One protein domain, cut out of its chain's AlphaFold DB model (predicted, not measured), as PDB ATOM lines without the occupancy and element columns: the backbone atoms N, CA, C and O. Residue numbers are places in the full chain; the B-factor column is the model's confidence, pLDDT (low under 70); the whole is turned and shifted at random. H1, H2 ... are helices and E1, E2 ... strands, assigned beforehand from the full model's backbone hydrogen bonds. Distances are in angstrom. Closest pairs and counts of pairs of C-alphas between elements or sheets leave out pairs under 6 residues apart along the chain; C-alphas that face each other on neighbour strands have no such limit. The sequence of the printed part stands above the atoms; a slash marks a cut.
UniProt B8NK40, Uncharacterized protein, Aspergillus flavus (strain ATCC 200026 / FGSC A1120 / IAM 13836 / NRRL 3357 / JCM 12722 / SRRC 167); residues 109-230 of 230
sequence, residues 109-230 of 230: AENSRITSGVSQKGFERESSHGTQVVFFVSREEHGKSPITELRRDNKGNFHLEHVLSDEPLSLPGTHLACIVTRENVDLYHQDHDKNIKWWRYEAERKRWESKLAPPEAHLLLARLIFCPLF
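Overview. This is residues 109 to 230 of the 230 residues of an uncharacterized protein of Aspergillus flavus (strain ATCC 200026 / FGSC A1120 / IAM 13836 / NRRL 3357 / JCM 12722 / SRRC 167) (UniProt B8NK40). Two antiparallel sheets of four strands, E1 E2 E3 E4 and E5 E6 E7 E8, make a sandwich that is only partly face to face: the sheets come together on the side of E1 and E5 and spread apart towards E4 and E8. H1 lies across the second sheet, on the face turned away from the first, and residues 163 to 176 link the two sheets. The printed part has 122 residues, with eight named strands followed by one named helix; 57 residues are in named elements, under half, and the class is mostly strand. The whole is compact, with a radius of gyration of the C-alphas of 14.0 A and spans of 41 by 34 by 25 A.

Along the chain. E1, residues 114 to 119, starts at C-alpha 114 (8.621, -39.381, 28.722) and is 17.4 A long. E2, residues 131 to 137, is 20.2 A long, and E3, residues 147 to 153, is 19.6 A long. E4 is residues 159 to 162. In the second sheet E5 is residues 177 to 180, E6 residues 184 to 190, 20.1 A long, E7 residues 196 to 202, 19.4 A long, and E8 residues 207 to 211. H1, residues 217 to 226, is 13.9 A long and ends at C-alpha 226 (19.234, -43.864, 21.257).

Arrangement. Each sheet is a meander, each strand the antiparallel neighbour of the one before. N 117 and O 133 of E1 and E2 are 3.0 A apart, N 134 and O 150 of E2 and E3 2.9 A, and N 149 and O 161 of E3 and E4 2.8 A, within hydrogen-bond range. So are N 179 and O 186 of E5 and E6, 2.9 A, N 187 and O 199 of E6 and E7, 2.8 A, and N 200 and O 209 of E7 and E8, 2.9 A. The facing parts of the two sheets are 9.1 A centre to centre, with best planes 18 degrees apart. The closest C-alphas of E1 and E5 are those of Gly 117 and Val 180, 5.3 A apart. E1 and E6 are near each other, while E4 and E8 are apart. H1 is on one face of the sheet E5 E6 E7 E8, making two layers, helix and sheet, at a height over the sheet of 8.1 A. It runs across the strands, at 89 degrees to E5 on the local plane. The closest C-alphas of H1 and E5 are those of Leu 224 and Ala 177, 6.0 A apart. Every O i to N i+4 pair in H1 is within hydrogen-bond range.

Size, cuts and confidence. The C-alphas farthest apart are those of Glu 126 and Asp 193, 41.1 A. The printed part has no cut. The links E1 to E2 and E4 to E5 are long. The mean pLDDT of the printed part is 82.1; residues 166 to 169 and 213 to 230 are under 70.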
ATOM      1  N   ALA A 109       4.512 -39.898  37.522       90.38
ATOM      2  CA  ALA A 109       5.165 -40.622  38.605       90.38
ATOM      3  C   ALA A 109       6.622 -40.147  38.762       90.38
ATOM      4  O   ALA A 109       7.247 -39.708  37.799       90.38
ATOM      5  N   GLU A 110       7.181 -40.262  39.966       87.31
ATOM      6  CA  GLU A 110       8.524 -39.751  40.288       87.31
ATOM      7  C   GLU A 110       9.627 -40.334  39.391       87.31
ATOM      8  O   GLU A 110      10.550 -39.633  38.990       87.31
ATOM      9  N   ASN A 111       9.504 -41.610  39.027       87.75
ATOM     10  CA  ASN A 111      10.425 -42.320  38.144       87.75
ATOM     11  C   ASN A 111       9.919 -42.427  36.697       87.75
ATOM     12  O   ASN A 111      10.460 -43.213  35.923       87.75
ATOM     13  N   SER A 112       8.870 -41.692  36.334       91.00
ATOM     14  CA  SER A 112       8.286 -41.735  34.995       91.00
ATOM     15  C   SER A 112       9.305 -41.340  33.929       91.00
ATOM     16  O   SER A 112      10.111 -40.441  34.138       91.00
ATOM     17  N   ARG A 113       9.252 -41.989  32.766       92.25
ATOM     18  CA  ARG A 113       9.966 -41.557  31.559       92.25
ATOM     19  C   ARG A 113       8.973 -40.940  30.586       92.25
ATOM     20  O   ARG A 113       7.782 -41.243  30.653       92.25
ATOM     21  N   ILE A 114       9.460 -40.081  29.697       94.56
ATOM     22  CA  ILE A 114       8.621 -39.381  28.722       94.56
ATOM     23  C   ILE A 114       9.092 -39.750  27.319       94.56
ATOM     24  O   ILE A 114      10.288 -39.785  27.056       94.56
ATOM     25  N   THR A 115       8.147 -39.990  26.417       95.62
ATOM     26  CA  THR A 115       8.395 -40.077  24.974       95.62
ATOM     27  C   THR A 115       7.346 -39.256  24.244       95.62
ATOM     28  O   THR A 115       6.243 -39.055  24.749       95.62
ATOM     29  N   SER A 116       7.657 -38.790  23.045       95.88
ATOM     30  CA  SER A 116       6.703 -38.075  22.204       95.88
ATOM     31  C   SER A 116       6.834 -38.475  20.752       95.88
ATOM     32  O   SER A 116       7.882 -38.944  20.313       95.88
ATOM     33  N   GLY A 117       5.791 -38.192  19.990       93.81
ATOM     34  CA  GLY A 117       5.854 -38.227  18.545       93.81
ATOM     35  C   GLY A 117       4.812 -37.309  17.933       93.81
ATOM     36  O   GLY A 117       3.942 -36.755  18.607       93.81
ATOM     37  N   VAL A 118       4.929 -37.134  16.627       93.12
ATOM     38  CA  VAL A 118       4.089 -36.223  15.865       93.12
ATOM     39  C   VAL A 118       3.742 -36.859  14.536       93.12
ATOM     40  O   VAL A 118       4.605 -37.386  13.838       93.12
ATOM     41  N   SER A 119       2.474 -36.770  14.162       93.38
ATOM     42  CA  SER A 119       2.070 -36.939  12.775       93.38
ATOM     43  C   SER A 119       1.873 -35.552  12.182       93.38
ATOM     44  O   SER A 119       1.106 -34.751  12.710       93.38
ATOM     45  N   GLN A 120       2.536 -35.257  11.061       91.81
ATOM     46  CA  GLN A 120       2.392 -33.961  10.374       91.81
ATOM     47  C   GLN A 120       0.994 -33.775   9.748       91.81
ATOM     48  O   GLN A 120       0.651 -32.691   9.287       91.81
ATOM     49  N   LYS A 121       0.176 -34.834   9.736       89.00
ATOM     50  CA  LYS A 121      -1.251 -34.825   9.391       89.00
ATOM     51  C   LYS A 121      -2.051 -35.411  10.545       89.00
ATOM     52  O   LYS A 121      -1.527 -36.243  11.280       89.00
ATOM     53  N   GLY A 122      -3.313 -35.045  10.678       85.56
ATOM     54  CA  GLY A 122      -4.125 -35.584  11.758       85.56
ATOM     55  C   GLY A 122      -4.438 -37.056  11.530       85.56
ATOM     56  O   GLY A 122      -4.385 -37.555  10.399       85.56
ATOM     57  N   PHE A 123      -4.790 -37.741  12.617       85.88
ATOM     58  CA  PHE A 123      -5.226 -39.138  12.574       85.88
ATOM     59  C   PHE A 123      -6.516 -39.322  11.761       85.88
ATOM     60  O   PHE A 123      -6.754 -40.377  11.180       85.88
ATOM     61  N   GLU A 124      -7.342 -38.279  11.650       83.81
ATOM     62  CA  GLU A 124      -8.528 -38.311  10.799       83.81
ATOM     63  C   GLU A 124      -8.178 -38.114   9.314       83.81
ATOM     64  O   GLU A 124      -7.333 -37.295   8.936       83.81
ATOM     65  N   ARG A 125      -8.868 -38.849   8.436       76.81
ATOM     66  CA  ARG A 125      -8.600 -38.849   6.987       76.81
ATOM     67  C   ARG A 125      -8.757 -37.472   6.327       76.81
ATOM     68  O   ARG A 125      -8.042 -37.181   5.368       76.81
ATOM     69  N   GLU A 126      -9.621 -36.625   6.871       75.88
ATOM     70  CA  GLU A 126      -9.848 -35.261   6.381       75.88
ATOM     71  C   GLU A 126      -9.033 -34.207   7.147       75.88
ATOM     72  O   GLU A 126      -8.990 -33.045   6.744       75.88
ATOM     73  N   SER A 127      -8.350 -34.589   8.234       79.44
ATOM     74  CA  SER A 127      -7.535 -33.644   8.991       79.44
ATOM     75  C   SER A 127      -6.244 -33.330   8.240       79.44
ATOM     76  O   SER A 127      -5.367 -34.178   8.040       79.44
ATOM     77  N   SER A 128      -6.124 -32.071   7.831       77.25
ATOM     78  CA  SER A 128      -4.918 -31.497   7.236       77.25
ATOM     79  C   SER A 128      -3.913 -31.007   8.281       77.25
ATOM     80  O   SER A 128      -2.813 -30.596   7.927       77.25
ATOM     81  N   HIS A 129      -4.280 -31.049   9.561       83.31
ATOM     82  CA  HIS A 129      -3.520 -30.474  10.660       83.31
ATOM     83  C   HIS A 129      -2.890 -31.581  11.500       83.31
ATOM     84  O   HIS A 129      -3.569 -32.548  11.820       83.31
ATOM     85  N   GLY A 130      -1.605 -31.449  11.838       89.00
ATOM     86  CA  GLY A 130      -0.865 -32.466  12.585       89.00
ATOM     87  C   GLY A 130      -1.444 -32.811  13.960       89.00
ATOM     88  O   GLY A 130      -2.234 -32.066  14.532       89.00
ATOM     89  N   THR A 131      -1.020 -33.942  14.508       93.12
ATOM     90  CA  THR A 131      -1.353 -34.357  15.875       93.12
ATOM     91  C   THR A 131      -0.060 -34.644  16.622       93.12
ATOM     92  O   THR A 131       0.805 -35.368  16.124       93.12
ATOM     93  N   GLN A 132       0.075 -34.055  17.806       95.25
ATOM     94  CA  GLN A 132       1.177 -34.278  18.732       95.25
ATOM     95  C   GLN A 132       0.707 -35.181  19.868       95.25
ATOM     96  O   GLN A 132      -0.377 -34.977  20.421       95.25
ATOM     97  N   VAL A 133       1.538 -36.157  20.226       96.25
ATOM     98  CA  VAL A 133       1.283 -37.054  21.353       96.25
ATOM     99  C   VAL A 133       2.509 -37.158  22.248       96.25
ATOM    100  O   VAL A 133       3.649 -37.153  21.778       96.25
ATOM    101  N   VAL A 134       2.267 -37.249  23.549       97.38
ATOM    102  CA  VAL A 134       3.291 -37.378  24.588       97.38
ATOM    103  C   VAL A 134       2.839 -38.461  25.542       97.38
ATOM    104  O   VAL A 134       1.719 -38.412  26.033       97.38
ATOM    105  N   PHE A 135       3.700 -39.422  25.832       96.31
ATOM    106  CA  PHE A 135       3.397 -40.510  26.745       96.31
ATOM    107  C   PHE A 135       4.277 -40.424  27.976       96.31
ATOM    108  O   PHE A 135       5.481 -40.183  27.876       96.31
ATOM    109  N   PHE A 136       3.664 -40.652  29.128       94.81
ATOM    110  CA  PHE A 136       4.337 -40.726  30.414       94.81
ATOM    111  C   PHE A 136       3.569 -41.671  31.339       94.81
ATOM    112  O   PHE A 136       2.384 -41.934  31.149       94.81
ATOM    113  N   VAL A 137       4.238 -42.193  32.359       92.12
ATOM    114  CA  VAL A 137       3.570 -42.912  33.450       92.12
ATOM    115  C   VAL A 137       3.016 -41.887  34.437       92.12
ATOM    116  O   VAL A 137       3.783 -41.083  34.984       92.12
ATOM    117  N   SER A 138       1.702 -41.898  34.653       90.50
ATOM    118  CA  SER A 138       1.047 -41.043  35.645       90.50
ATOM    119  C   SER A 138       1.336 -41.513  37.064       90.50
ATOM    120  O   SER A 138       1.597 -42.693  37.303       90.50
ATOM    121  N   ARG A 139       1.280 -40.578  38.016       87.50
ATOM    122  CA  ARG A 139       1.346 -40.898  39.444       87.50
ATOM    123  C   ARG A 139       0.237 -41.885  39.812       87.50
ATOM    124  O   ARG A 139      -0.839 -41.852  39.225       87.50
ATOM    125  N   GLU A 140       0.521 -42.736  40.793       79.94
ATOM    126  CA  GLU A 140      -0.418 -43.752  41.248       79.94
ATOM    127  C   GLU A 140      -1.778 -43.156  41.638       79.94
ATOM    128  O   GLU A 140      -1.873 -42.285  42.505       79.94
ATOM    129  N   GLU A 141      -2.824 -43.674  41.009       72.06
ATOM    130  CA  GLU A 141      -4.221 -43.401  41.288       72.06
ATOM    131  C   GLU A 141      -4.937 -44.749  41.457       72.06
ATOM    132  O   GLU A 141      -4.804 -45.656  40.635       72.06
ATOM    133  N   HIS A 142      -5.647 -44.926  42.573       71.88
ATOM    134  CA  HIS A 142      -6.349 -46.176  42.902       71.88
ATOM    135  C   HIS A 142      -5.483 -47.455  42.826       71.88
ATOM    136  O   HIS A 142      -5.964 -48.512  42.418       71.88
ATOM    137  N   GLY A 143      -4.210 -47.382  43.233       71.50
ATOM    138  CA  GLY A 143      -3.303 -48.535  43.201       71.50
ATOM    139  C   GLY A 143      -2.684 -48.817  41.830       71.50
ATOM    140  O   GLY A 143      -2.036 -49.851  41.659       71.50
ATOM    141  N   LYS A 144      -2.894 -47.940  40.839       75.69
ATOM    142  CA  LYS A 144      -2.395 -48.093  39.468       75.69
ATOM    143  C   LYS A 144      -1.653 -46.838  39.010       75.69
ATOM    144  O   LYS A 144      -2.083 -45.730  39.273       75.69
ATOM    145  N   SER A 145      -0.557 -47.007  38.280       82.31
ATOM    146  CA  SER A 145       0.213 -45.951  37.613       82.31
ATOM    147  C   SER A 145       0.095 -46.187  36.105       82.31
ATOM    148  O   SER A 145       0.934 -46.888  35.529       82.31
ATOM    149  N   PRO A 146      -1.000 -45.728  35.472       88.19
ATOM    150  CA  PRO A 146      -1.249 -46.014  34.069       88.19
ATOM    151  C   PRO A 146      -0.257 -45.264  33.182       88.19
ATOM    152  O   PRO A 146       0.232 -44.185  33.534       88.19
ATOM    153  N   ILE A 147      -0.011 -45.802  31.988       92.19
ATOM    154  CA  ILE A 147       0.547 -44.983  30.914       92.19
ATOM    155  C   ILE A 147      -0.550 -44.024  30.449       92.19
ATOM    156  O   ILE A 147      -1.672 -44.432  30.131       92.19
ATOM    157  N   THR A 148      -0.205 -42.746  30.432       93.75
ATOM    158  CA  THR A 148      -1.066 -41.634  30.057       93.75
ATOM    159  C   THR A 148      -0.525 -40.978  28.802       93.75
ATOM    160  O   THR A 148       0.677 -40.761  28.661       93.75
ATOM    161  N   GLU A 149      -1.443 -40.656  27.905       95.50
ATOM    162  CA  GLU A 149      -1.217 -39.870  26.711       95.50
ATOM    163  C   GLU A 149      -1.643 -38.420  26.969       95.50
ATOM    164  O   GLU A 149      -2.736 -38.155  27.469       95.50
ATOM    165  N   LEU A 150      -0.794 -37.470  26.595       96.94
ATOM    166  CA  LEU A 150      -1.234 -36.127  26.260       96.94
ATOM    167  C   LEU A 150      -1.377 -36.039  24.756       96.94
ATOM    168  O   LEU A 150      -0.410 -36.280  24.035       96.94
ATOM    169  N   ARG A 151      -2.554 -35.633  24.297       95.31
ATOM    170  CA  ARG A 151      -2.832 -35.411  22.883       95.31
ATOM    171  C   ARG A 151      -3.129 -33.946  22.635       95.31
ATOM    172  O   ARG A 151      -3.802 -33.277  23.422       95.31
ATOM    173  N   ARG A 152      -2.617 -33.433  21.526       93.44
ATOM    174  CA  ARG A 152      -2.913 -32.095  21.025       93.44
ATOM    175  C   ARG A 152      -3.064 -32.187  19.517       93.44
ATOM    176  O   ARG A 152      -2.146 -32.619  18.823       93.44
ATOM    177  N   ASP A 153      -4.227 -31.799  19.012       90.31
ATOM    178  CA  ASP A 153      -4.358 -31.484  17.591       90.31
ATOM    179  C   ASP A 153      -3.616 -30.178  17.320       90.31
ATOM    180  O   ASP A 153      -3.444 -29.386  18.236       90.31
ATOM    181  N   ASN A 154      -3.195 -29.924  16.081       86.12
ATOM    182  CA  ASN A 154      -2.250 -28.861  15.701       86.12
ATOM    183  C   ASN A 154      -2.591 -27.412  16.113       86.12
ATOM    184  O   ASN A 154      -1.911 -26.493  15.669       86.12
ATOM    185  N   LYS A 155      -3.669 -27.190  16.866       90.25
ATOM    186  CA  LYS A 155      -4.082 -25.941  17.488       90.25
ATOM    187  C   LYS A 155      -4.680 -26.204  18.876       90.25
ATOM    188  O   LYS A 155      -5.515 -27.089  19.036       90.25
ATOM    189  N   GLY A 156      -4.359 -25.348  19.841       91.50
ATOM    190  CA  GLY A 156      -4.877 -25.417  21.208       91.50
ATOM    191  C   GLY A 156      -3.893 -26.053  22.186       91.50
ATOM    192  O   GLY A 156      -2.692 -26.090  21.927       91.50
ATOM    193  N   ASN A 157      -4.414 -26.514  23.323       95.12
ATOM    194  CA  ASN A 157      -3.630 -27.074  24.424       95.12
ATOM    195  C   ASN A 157      -3.694 -28.606  24.426       95.12
ATOM    196  O   ASN A 157      -4.619 -29.201  23.871       95.12
ATOM    197  N   PHE A 158      -2.739 -29.235  25.110       96.88
ATOM    198  CA  PHE A 158      -2.804 -30.661  25.416       96.88
ATOM    199  C   PHE A 158      -4.040 -31.006  26.258       96.88
ATOM    200  O   PHE A 158      -4.388 -30.287  27.196       96.88
ATOM    201  N   HIS A 159      -4.656 -32.143  25.949       95.38
ATOM    202  CA  HIS A 159      -5.627 -32.825  26.801       95.38
ATOM    203  C   HIS A 159      -5.104 -34.212  27.177       95.38
ATOM    204  O   HIS A 159      -4.196 -34.733  26.534       95.38
ATOM    205  N   LEU A 160      -5.660 -34.781  28.244       94.00
ATOM    206  CA  LEU A 160      -5.193 -36.026  28.844       94.00
ATOM    207  C   LEU A 160      -6.105 -37.194  28.449       94.00
ATOM    208  O   LEU A 160      -7.326 -37.081  28.545       94.00
ATOM    209  N   GLU A 161      -5.503 -38.315  28.060       88.50
ATOM    210  CA  GLU A 161      -6.165 -39.590  27.775       88.50
ATOM    211  C   GLU A 161      -5.405 -40.733  28.479       88.50
ATOM    212  O   GLU A 161      -4.179 -40.820  28.414       88.50
ATOM    213  N   HIS A 162      -6.103 -41.614  29.199       84.00
ATOM    214  CA  HIS A 162      -5.466 -42.769  29.843       84.00
ATOM    215  C   HIS A 162      -5.437 -43.956  28.879       84.00
ATOM    216  O   HIS A 162      -6.484 -44.423  28.445       84.00
ATOM    217  N   VAL A 163      -4.238 -44.465  28.584       82.25
ATOM    218  CA  VAL A 163      -4.050 -45.574  27.636       82.25
ATOM    219  C   VAL A 163      -4.222 -46.921  28.334       82.25
ATOM    220  O   VAL A 163      -4.905 -47.799  27.821       82.25
ATOM    221  N   LEU A 164      -3.617 -47.076  29.519       81.12
ATOM    222  CA  LEU A 164      -3.542 -48.348  30.255       81.12
ATOM    223  C   LEU A 164      -4.188 -48.272  31.644       81.12
ATOM    224  O   LEU A 164      -3.603 -48.729  32.624       81.12
ATOM    225  N   SER A 165      -5.374 -47.668  31.762       71.62
ATOM    226  CA  SER A 165      -6.067 -47.511  33.056       71.62
ATOM    227  C   SER A 165      -6.348 -48.838  33.769       71.62
ATOM    228  O   SER A 165      -6.389 -48.884  35.000       71.62
ATOM    229  N   ASP A 166      -6.528 -49.923  33.011       67.31
ATOM    230  CA  ASP A 166      -7.028 -51.192  33.544       67.31
ATOM    231  C   ASP A 166      -6.030 -52.352  33.558       67.31
ATOM    232  O   ASP A 166      -6.309 -53.381  34.170       67.31
ATOM    233  N   GLU A 167      -4.845 -52.158  32.989       69.12
ATOM    234  CA  GLU A 167      -3.828 -53.198  32.816       69.12
ATOM    235  C   GLU A 167      -2.830 -53.257  33.989       69.12
ATOM    236  O   GLU A 167      -2.693 -52.283  34.742       69.12
ATOM    237  N   PRO A 168      -2.116 -54.388  34.180       63.59
ATOM    238  CA  PRO A 168      -1.047 -54.487  35.166       63.59
ATOM    239  C   PRO A 168      -0.003 -53.386  34.973       63.59
ATOM    240  O   PRO A 168       0.327 -53.010  33.847       63.59
ATOM    241  N   LEU A 169       0.536 -52.902  36.093       64.62
ATOM    242  CA  LEU A 169       1.539 -51.843  36.133       64.62
ATOM    243  C   LEU A 169       2.692 -52.123  35.160       64.62
ATOM    244  O   LEU A 169       3.231 -53.230  35.092       64.62
ATOM    245  N   SER A 170       3.094 -51.093  34.418       71.62
ATOM    246  CA  SER A 170       4.395 -51.112  33.753       71.62
ATOM    247  C   SER A 170       5.502 -51.221  34.799       71.62
ATOM    248  O   SER A 170       5.328 -50.749  35.926       71.62
ATOM    249  N   LEU A 171       6.655 -51.792  34.429       81.44
ATOM    250  CA  LEU A 171       7.810 -51.813  35.324       81.44
ATOM    251  C   LEU A 171       8.106 -50.369  35.779       81.44
ATOM    252  O   LEU A 171       8.286 -49.504  34.918       81.44
ATOM    253  N   PRO A 172       8.155 -50.075  37.093       83.50
ATOM    254  CA  PRO A 172       8.429 -48.728  37.571       83.50
ATOM    255  C   PRO A 172       9.745 -48.203  36.987       83.50
ATOM    256  O   PRO A 172      10.783 -48.852  37.097       83.50
ATOM    257  N   GLY A 173       9.697 -47.034  36.349       86.00
ATOM    258  CA  GLY A 173      10.854 -46.462  35.664       86.00
ATOM    259  C   GLY A 173      11.164 -47.063  34.297       86.00
ATOM    260  O   GLY A 173      12.253 -46.824  33.773       86.00
ATOM    261  N   THR A 174      10.235 -47.825  33.704       88.12
ATOM    262  CA  THR A 174      10.366 -48.274  32.317       88.12
ATOM    263  C   THR A 174      10.589 -47.083  31.394       88.12
ATOM    264  O   THR A 174       9.929 -46.050  31.505       88.12
ATOM    265  N   HIS A 175      11.488 -47.259  30.429       90.12
ATOM    266  CA  HIS A 175      11.541 -46.356  29.292       90.12
ATOM    267  C   HIS A 175      10.289 -46.558  28.446       90.12
ATOM    268  O   HIS A 175       9.759 -47.671  28.351       90.12
ATOM    269  N   LEU A 176       9.826 -45.462  27.862       92.00
ATOM    270  CA  LEU A 176       8.762 -45.453  26.879       92.00
ATOM    271  C   LEU A 176       9.385 -45.097  25.537       92.00
ATOM    272  O   LEU A 176      10.302 -44.283  25.472       92.00
ATOM    273  N   ALA A 177       8.879 -45.702  24.477       92.31
ATOM    274  CA  ALA A 177       9.231 -45.332  23.120       92.31
ATOM    275  C   ALA A 177       7.971 -45.366  22.272       92.31
ATOM    276  O   ALA A 177       7.152 -46.276  22.425       92.31
ATOM    277  N   CYS A 178       7.811 -44.401  21.372       93.31
ATOM    278  CA  CYS A 178       6.667 -44.385  20.476       93.31
ATOM    279  C   CYS A 178       7.049 -44.125  19.023       93.31
ATOM    280  O   CYS A 178       8.018 -43.426  18.735       93.31
ATOM    281  N   ILE A 179       6.238 -44.662  18.116       92.38
ATOM    282  CA  ILE A 179       6.243 -44.326  16.694       92.38
ATOM    283  C   ILE A 179       4.867 -43.775  16.370       92.38
ATOM    284  O   ILE A 179       3.853 -44.417  16.631       92.38
ATOM    285  N   VAL A 180       4.836 -42.578  15.799       92.12
ATOM    286  CA  VAL A 180       3.594 -41.890  15.460       92.12
ATOM    287  C   VAL A 180       3.548 -41.729  13.958       92.12
ATOM    288  O   VAL A 180       4.410 -41.100  13.352       92.12
ATOM    289  N   THR A 181       2.525 -42.313  13.357       91.81
ATOM    290  CA  THR A 181       2.202 -42.141  11.946       91.81
ATOM    291  C   THR A 181       0.806 -41.558  11.840       91.81
ATOM    292  O   THR A 181       0.085 -41.431  12.828       91.81
ATOM    293  N   ARG A 182       0.386 -41.234  10.621       90.06
ATOM    294  CA  ARG A 182      -0.992 -40.815  10.381       90.06
ATOM    295  C   ARG A 182      -2.009 -41.896  10.759       90.06
ATOM    296  O   ARG A 182      -3.097 -41.583  11.223       90.06
ATOM    297  N   GLU A 183      -1.671 -43.151  10.496       91.19
ATOM    298  CA  GLU A 183      -2.607 -44.271  10.590       91.19
ATOM    299  C   GLU A 183      -2.605 -44.898  11.981       91.19
ATOM    300  O   GLU A 183      -3.630 -45.398  12.437       91.19
ATOM    301  N   ASN A 184      -1.452 -44.878  12.652       92.25
ATOM    302  CA  ASN A 184      -1.244 -45.609  13.890       92.25
ATOM    303  C   ASN A 184      -0.307 -44.877  14.849       92.25
ATOM    304  O   ASN A 184       0.631 -44.199  14.415       92.25
ATOM    305  N   VAL A 185      -0.507 -45.128  16.144       93.69
ATOM    306  CA  VAL A 185       0.486 -44.859  17.187       93.69
ATOM    307  C   VAL A 185       0.923 -46.177  17.799       93.69
ATOM    308  O   VAL A 185       0.097 -46.921  18.316       93.69
ATOM    309  N   ASP A 186       2.217 -46.455  17.750       93.25
ATOM    310  CA  ASP A 186       2.831 -47.576  18.447       93.25
ATOM    311  C   ASP A 186       3.506 -47.076  19.714       93.25
ATOM    312  O   ASP A 186       4.288 -46.132  19.659       93.25
ATOM    313  N   LEU A 187       3.230 -47.726  20.837       93.25
ATOM    314  CA  LEU A 187       3.821 -47.443  22.136       93.25
ATOM    315  C   LEU A 187       4.452 -48.719  22.689       93.25
ATOM    316  O   LEU A 187       3.812 -49.768  22.774       93.25
ATOM    317  N   TYR A 188       5.710 -48.612  23.088       91.50
ATOM    318  CA  TYR A 188       6.502 -49.710  23.612       91.50
ATOM    319  C   TYR A 188       6.955 -49.402  25.034       91.50
ATOM    320  O   TYR A 188       7.379 -48.284  25.335       91.50
ATOM    321  N   HIS A 189       6.886 -50.409  25.897       89.62
ATOM    322  CA  HIS A 189       7.331 -50.323  27.286       89.62
ATOM    323  C   HIS A 189       7.744 -51.704  27.806       89.62
ATOM    324  O   HIS A 189       7.555 -52.714  27.127       89.62
ATOM    325  N   GLN A 190       8.296 -51.760  29.013       87.00
ATOM    326  CA  GLN A 190       8.643 -53.002  29.692       87.00
ATOM    327  C   GLN A 190       7.622 -53.334  30.794       87.00
ATOM    328  O   GLN A 190       7.168 -52.447  31.525       87.00
ATOM    329  N   ASP A 191       7.249 -54.609  30.911       84.50
ATOM    330  CA  ASP A 191       6.450 -55.128  32.029       84.50
ATOM    331  C   ASP A 191       7.330 -55.650  33.185       84.50
ATOM    332  O   ASP A 191       8.559 -55.691  33.095       84.50
ATOM    333  N   HIS A 192       6.706 -56.055  34.295       84.44
ATOM    334  CA  HIS A 192       7.415 -56.595  35.464       84.44
ATOM    335  C   HIS A 192       8.202 -57.885  35.184       84.44
ATOM    336  O   HIS A 192       9.210 -58.140  35.847       84.44
ATOM    337  N   ASP A 193       7.792 -58.652  34.175       84.69
ATOM    338  CA  ASP A 193       8.472 -59.865  33.714       84.69
ATOM    339  C   ASP A 193       9.627 -59.551  32.746       84.69
ATOM    340  O   ASP A 193      10.272 -60.455  32.213       84.69
ATOM    341  N   LYS A 194       9.933 -58.259  32.553       82.31
ATOM    342  CA  LYS A 194      10.974 -57.718  31.669       82.31
ATOM    343  C   LYS A 194      10.705 -57.930  30.180       82.31
ATOM    344  O   LYS A 194      11.595 -57.661  29.365       82.31
ATOM    345  N   ASN A 195       9.496 -58.337  29.803       84.06
ATOM    346  CA  ASN A 195       9.102 -58.427  28.406       84.06
ATOM    347  C   ASN A 195       8.851 -57.029  27.846       84.06
ATOM    348  O   ASN A 195       8.344 -56.146  28.541       84.06
ATOM    349  N   ILE A 196       9.155 -56.845  26.562       85.75
ATOM    350  CA  ILE A 196       8.707 -55.656  25.842       85.75
ATOM    351  C   ILE A 196       7.248 -55.866  25.463       85.75
ATOM    352  O   ILE A 196       6.896 -56.825  24.776       85.75
ATOM    353  N   LYS A 197       6.400 -54.963  25.938       86.88
ATOM    354  CA  LYS A 197       5.003 -54.853  25.550       86.88
ATOM    355  C   LYS A 197       4.868 -53.840  24.427       86.88
ATOM    356  O   LYS A 197       5.634 -52.879  24.341       86.88
ATOM    357  N   TRP A 198       3.875 -54.071  23.580       89.69
ATOM    358  CA  TRP A 198       3.550 -53.211  22.459       89.69
ATOM    359  C   TRP A 198       2.052 -52.937  22.447       89.69
ATOM    360  O   TRP A 198       1.233 -53.856  22.411       89.69
ATOM    361  N   TRP A 199       1.716 -51.657  22.458       90.75
ATOM    362  CA  TRP A 199       0.368 -51.145  22.308       90.75
ATOM    363  C   TRP A 199       0.269 -50.398  20.993       90.75
ATOM    364  O   TRP A 199       1.148 -49.602  20.665       90.75
ATOM    365  N   ARG A 200      -0.805 -50.646  20.246       92.19
ATOM    366  CA  ARG A 200      -1.099 -49.916  19.016       92.19
ATOM    367  C   ARG A 200      -2.451 -49.233  19.123       92.19
ATOM    368  O   ARG A 200      -3.456 -49.888  19.390       92.19
ATOM    369  N   TYR A 201      -2.469 -47.935  18.864       92.12
ATOM    370  CA  TYR A 201      -3.667 -47.187  18.525       92.12
ATOM    371  C   TYR A 201      -3.836 -47.205  17.013       92.12
ATOM    372  O   TYR A 201      -2.925 -46.798  16.294       92.12
ATOM    373  N   GLU A 202      -4.991 -47.654  16.532       91.38
ATOM    374  CA  GLU A 202      -5.351 -47.576  15.113       91.38
ATOM    375  C   GLU A 202      -6.334 -46.415  14.911       91.38
ATOM    376  O   GLU A 202      -7.444 -46.437  15.453       91.38
ATOM    377  N   ALA A 203      -5.954 -45.409  14.116       88.75
ATOM    378  CA  ALA A 203      -6.746 -44.193  13.916       88.75
ATOM    379  C   ALA A 203      -8.150 -44.472  13.356       88.75
ATOM    380  O   ALA A 203      -9.113 -43.809  13.738       88.75
ATOM    381  N   GLU A 204      -8.283 -45.487  12.497       88.12
ATOM    382  CA  GLU A 204      -9.573 -45.897  11.931       88.12
ATOM    383  C   GLU A 204     -10.516 -46.491  12.982       88.12
ATOM    384  O   GLU A 204     -11.723 -46.254  12.943       88.12
ATOM    385  N   ARG A 205      -9.973 -47.261  13.935       88.56
ATOM    386  CA  ARG A 205     -10.763 -47.913  14.990       88.56
ATOM    387  C   ARG A 205     -10.932 -47.048  16.233       88.56
ATOM    388  O   ARG A 205     -11.769 -47.378  17.070       88.56
ATOM    389  N   LYS A 206     -10.134 -45.982  16.358       88.62
ATOM    390  CA  LYS A 206     -10.097 -45.065  17.505       88.62
ATOM    391  C   LYS A 206      -9.984 -45.804  18.843       88.62
ATOM    392  O   LYS A 206     -10.681 -45.481  19.800       88.62
ATOM    393  N   ARG A 207      -9.139 -46.838  18.894       88.56
ATOM    394  CA  ARG A 207      -8.929 -47.641  20.103       88.56
ATOM    395  C   ARG A 207      -7.504 -48.161  20.202       88.56
ATOM    396  O   ARG A 207      -6.876 -48.460  19.186       88.56
ATOM    397  N   TRP A 208      -7.054 -48.308  21.439       89.88
ATOM    398  CA  TRP A 208      -5.814 -48.980  21.791       89.88
ATOM    399  C   TRP A 208      -6.014 -50.493  21.861       89.88
ATOM    400  O   TRP A 208      -7.028 -50.982  22.357       89.88
ATOM    401  N   GLU A 209      -5.033 -51.241  21.369       89.19
ATOM    402  CA  GLU A 209      -4.994 -52.696  21.453       89.19
ATOM    403  C   GLU A 209      -3.596 -53.159  21.871       89.19
ATOM    404  O   GLU A 209      -2.591 -52.722  21.304       89.19
ATOM    405  N   SER A 210      -3.537 -54.093  22.824       85.88
ATOM    406  CA  SER A 210      -2.302 -54.822  23.119       85.88
ATOM    407  C   SER A 210      -1.990 -55.768  21.968       85.88
ATOM    408  O   SER A 210      -2.850 -56.525  21.501       85.88
ATOM    409  N   LYS A 211      -0.739 -55.756  21.522       78.81
ATOM    410  CA  LYS A 211      -0.219 -56.648  20.489       78.81
ATOM    411  C   LYS A 211       0.961 -57.440  21.049       78.81
ATOM    412  O   LYS A 211       1.651 -57.018  21.974       78.81
ATOM    413  N   LEU A 212       1.210 -58.610  20.468       71.56
ATOM    414  CA  LEU A 212       2.465 -59.321  20.697       71.56
ATOM    415  C   LEU A 212       3.587 -58.497  20.075       71.56
ATOM    416  O   LEU A 212       3.567 -58.279  18.863       71.56
ATOM    417  N   ALA A 213       4.531 -58.034  20.896       67.12
ATOM    418  CA  ALA A 213       5.672 -57.270  20.418       67.12
ATOM    419  C   ALA A 213       6.400 -58.048  19.303       67.12
ATOM    420  O   ALA A 213       6.579 -59.265  19.430       67.12
ATOM    421  N   PRO A 214       6.798 -57.387  18.200       66.38
ATOM    422  CA  PRO A 214       7.533 -58.060  17.140       66.38
ATOM    423  C   PRO A 214       8.847 -58.642  17.696       66.38
ATOM    424  O   PRO A 214       9.401 -58.083  18.645       66.38
ATOM    425  N   PRO A 215       9.398 -59.717  17.102       57.19
ATOM    426  CA  PRO A 215      10.637 -60.350  17.577       57.19
ATOM    427  C   PRO A 215      11.821 -59.376  17.722       57.19
ATOM    428  O   PRO A 215      12.718 -59.583  18.535       57.19
ATOM    429  N   GLU A 216      11.804 -58.283  16.958       63.59
ATOM    430  CA  GLU A 216      12.836 -57.245  16.935       63.59
ATOM    431  C   GLU A 216      12.523 -56.044  17.846       63.59
ATOM    432  O   GLU A 216      13.265 -55.063  17.847       63.59
ATOM    433  N   ALA A 217      11.456 -56.093  18.652       61.12
ATOM    434  CA  ALA A 217      11.027 -54.982  19.505       61.12
ATOM    435  C   ALA A 217      12.127 -54.491  20.458       61.12
ATOM    436  O   ALA A 217      12.212 -53.302  20.735       61.12
ATOM    437  N   HIS A 218      13.019 -55.378  20.909       59.66
ATOM    438  CA  HIS A 218      14.180 -55.014  21.727       59.66
ATOM    439  C   HIS A 218      15.184 -54.124  20.971       59.66
ATOM    440  O   HIS A 218      15.726 -53.176  21.538       59.66
ATOM    441  N   LEU A 219      15.409 -54.405  19.681       57.22
ATOM    442  CA  LEU A 219      16.253 -53.590  18.800       57.22
ATOM    443  C   LEU A 219      15.560 -52.272  18.451       57.22
ATOM    444  O   LEU A 219      16.219 -51.242  18.350       57.22
ATOM    445  N   LEU A 220      14.236 -52.301  18.304       60.38
ATOM    446  CA  LEU A 220      13.395 -51.131  18.075       60.38
ATOM    447  C   LEU A 220      13.393 -50.192  19.282       60.38
ATOM    448  O   LEU A 220      13.580 -48.999  19.094       60.38
ATOM    449  N   LEU A 221      13.283 -50.709  20.509       59.75
ATOM    450  CA  LEU A 221      13.369 -49.899  21.725       59.75
ATOM    451  C   LEU A 221      14.756 -49.260  21.858       59.75
ATOM    452  O   LEU A 221      14.861 -48.064  22.096       59.75
ATOM    453  N   ALA A 222      15.822 -50.035  21.635       52.50
ATOM    454  CA  ALA A 222      17.185 -49.511  21.641       52.50
ATOM    455  C   ALA A 222      17.395 -48.448  20.548       52.50
ATOM    456  O   ALA A 222      18.023 -47.426  20.798       52.50
ATOM    457  N   ARG A 223      16.837 -48.644  19.347       51.50
ATOM    458  CA  ARG A 223      16.880 -47.624  18.295       51.50
ATOM    459  C   ARG A 223      16.074 -46.395  18.690       51.50
ATOM    460  O   ARG A 223      16.647 -45.329  18.723       51.50
ATOM    461  N   LEU A 224      14.816 -46.518  19.090       55.62
ATOM    462  CA  LEU A 224      13.969 -45.372  19.431       55.62
ATOM    463  C   LEU A 224      14.477 -44.572  20.644       55.62
ATOM    464  O   LEU A 224      14.285 -43.363  20.678       55.62
ATOM    465  N   ILE A 225      15.151 -45.220  21.600       54.88
ATOM    466  CA  ILE A 225      15.731 -44.557  22.780       54.88
ATOM    467  C   ILE A 225      17.067 -43.861  22.456       54.88
ATOM    468  O   ILE A 225      17.352 -42.810  23.019       54.88
ATOM    469  N   PHE A 226      17.894 -44.410  21.553       35.28
ATOM    470  CA  PHE A 226      19.234 -43.864  21.257       35.28
ATOM    471  C   PHE A 226      19.365 -43.172  19.891       35.28
ATOM    472  O   PHE A 226      20.385 -42.544  19.610       35.28
ATOM    473  N   CYS A 227      18.380 -43.317  19.012       32.59
ATOM    474  CA  CYS A 227      18.422 -42.909  17.613       32.59
ATOM    475  C   CYS A 227      16.987 -42.871  17.043       32.59
ATOM    476  O   CYS A 227      16.547 -43.853  16.432       32.59
ATOM    477  N   PRO A 228      16.220 -41.785  17.264       36.69
ATOM    478  CA  PRO A 228      14.889 -41.661  16.680       36.69
ATOM    479  C   PRO A 228      15.039 -41.818  15.166       36.69
ATOM    480  O   PRO A 228      15.780 -41.076  14.526       36.69
ATOM    481  N   LEU A 229      14.452 -42.889  14.631       31.06
ATOM    482  CA  LEU A 229      14.664 -43.306  13.252       31.06
ATOM    483  C   LEU A 229      14.117 -42.240  12.293       31.06
ATOM    484  O   LEU A 229      12.942 -41.883  12.358       31.06
ATOM    485  N   PHE A 230      15.061 -41.791  11.470       35.16
ATOM    486  CA  PHE A 230      15.030 -41.136  10.162       35.16
ATOM    487  C   PHE A 230      13.797 -41.397   9.291       35.16
ATOM    488  O   PHE A 230      13.354 -42.568   9.222       35.16
TER     489      PHE A 230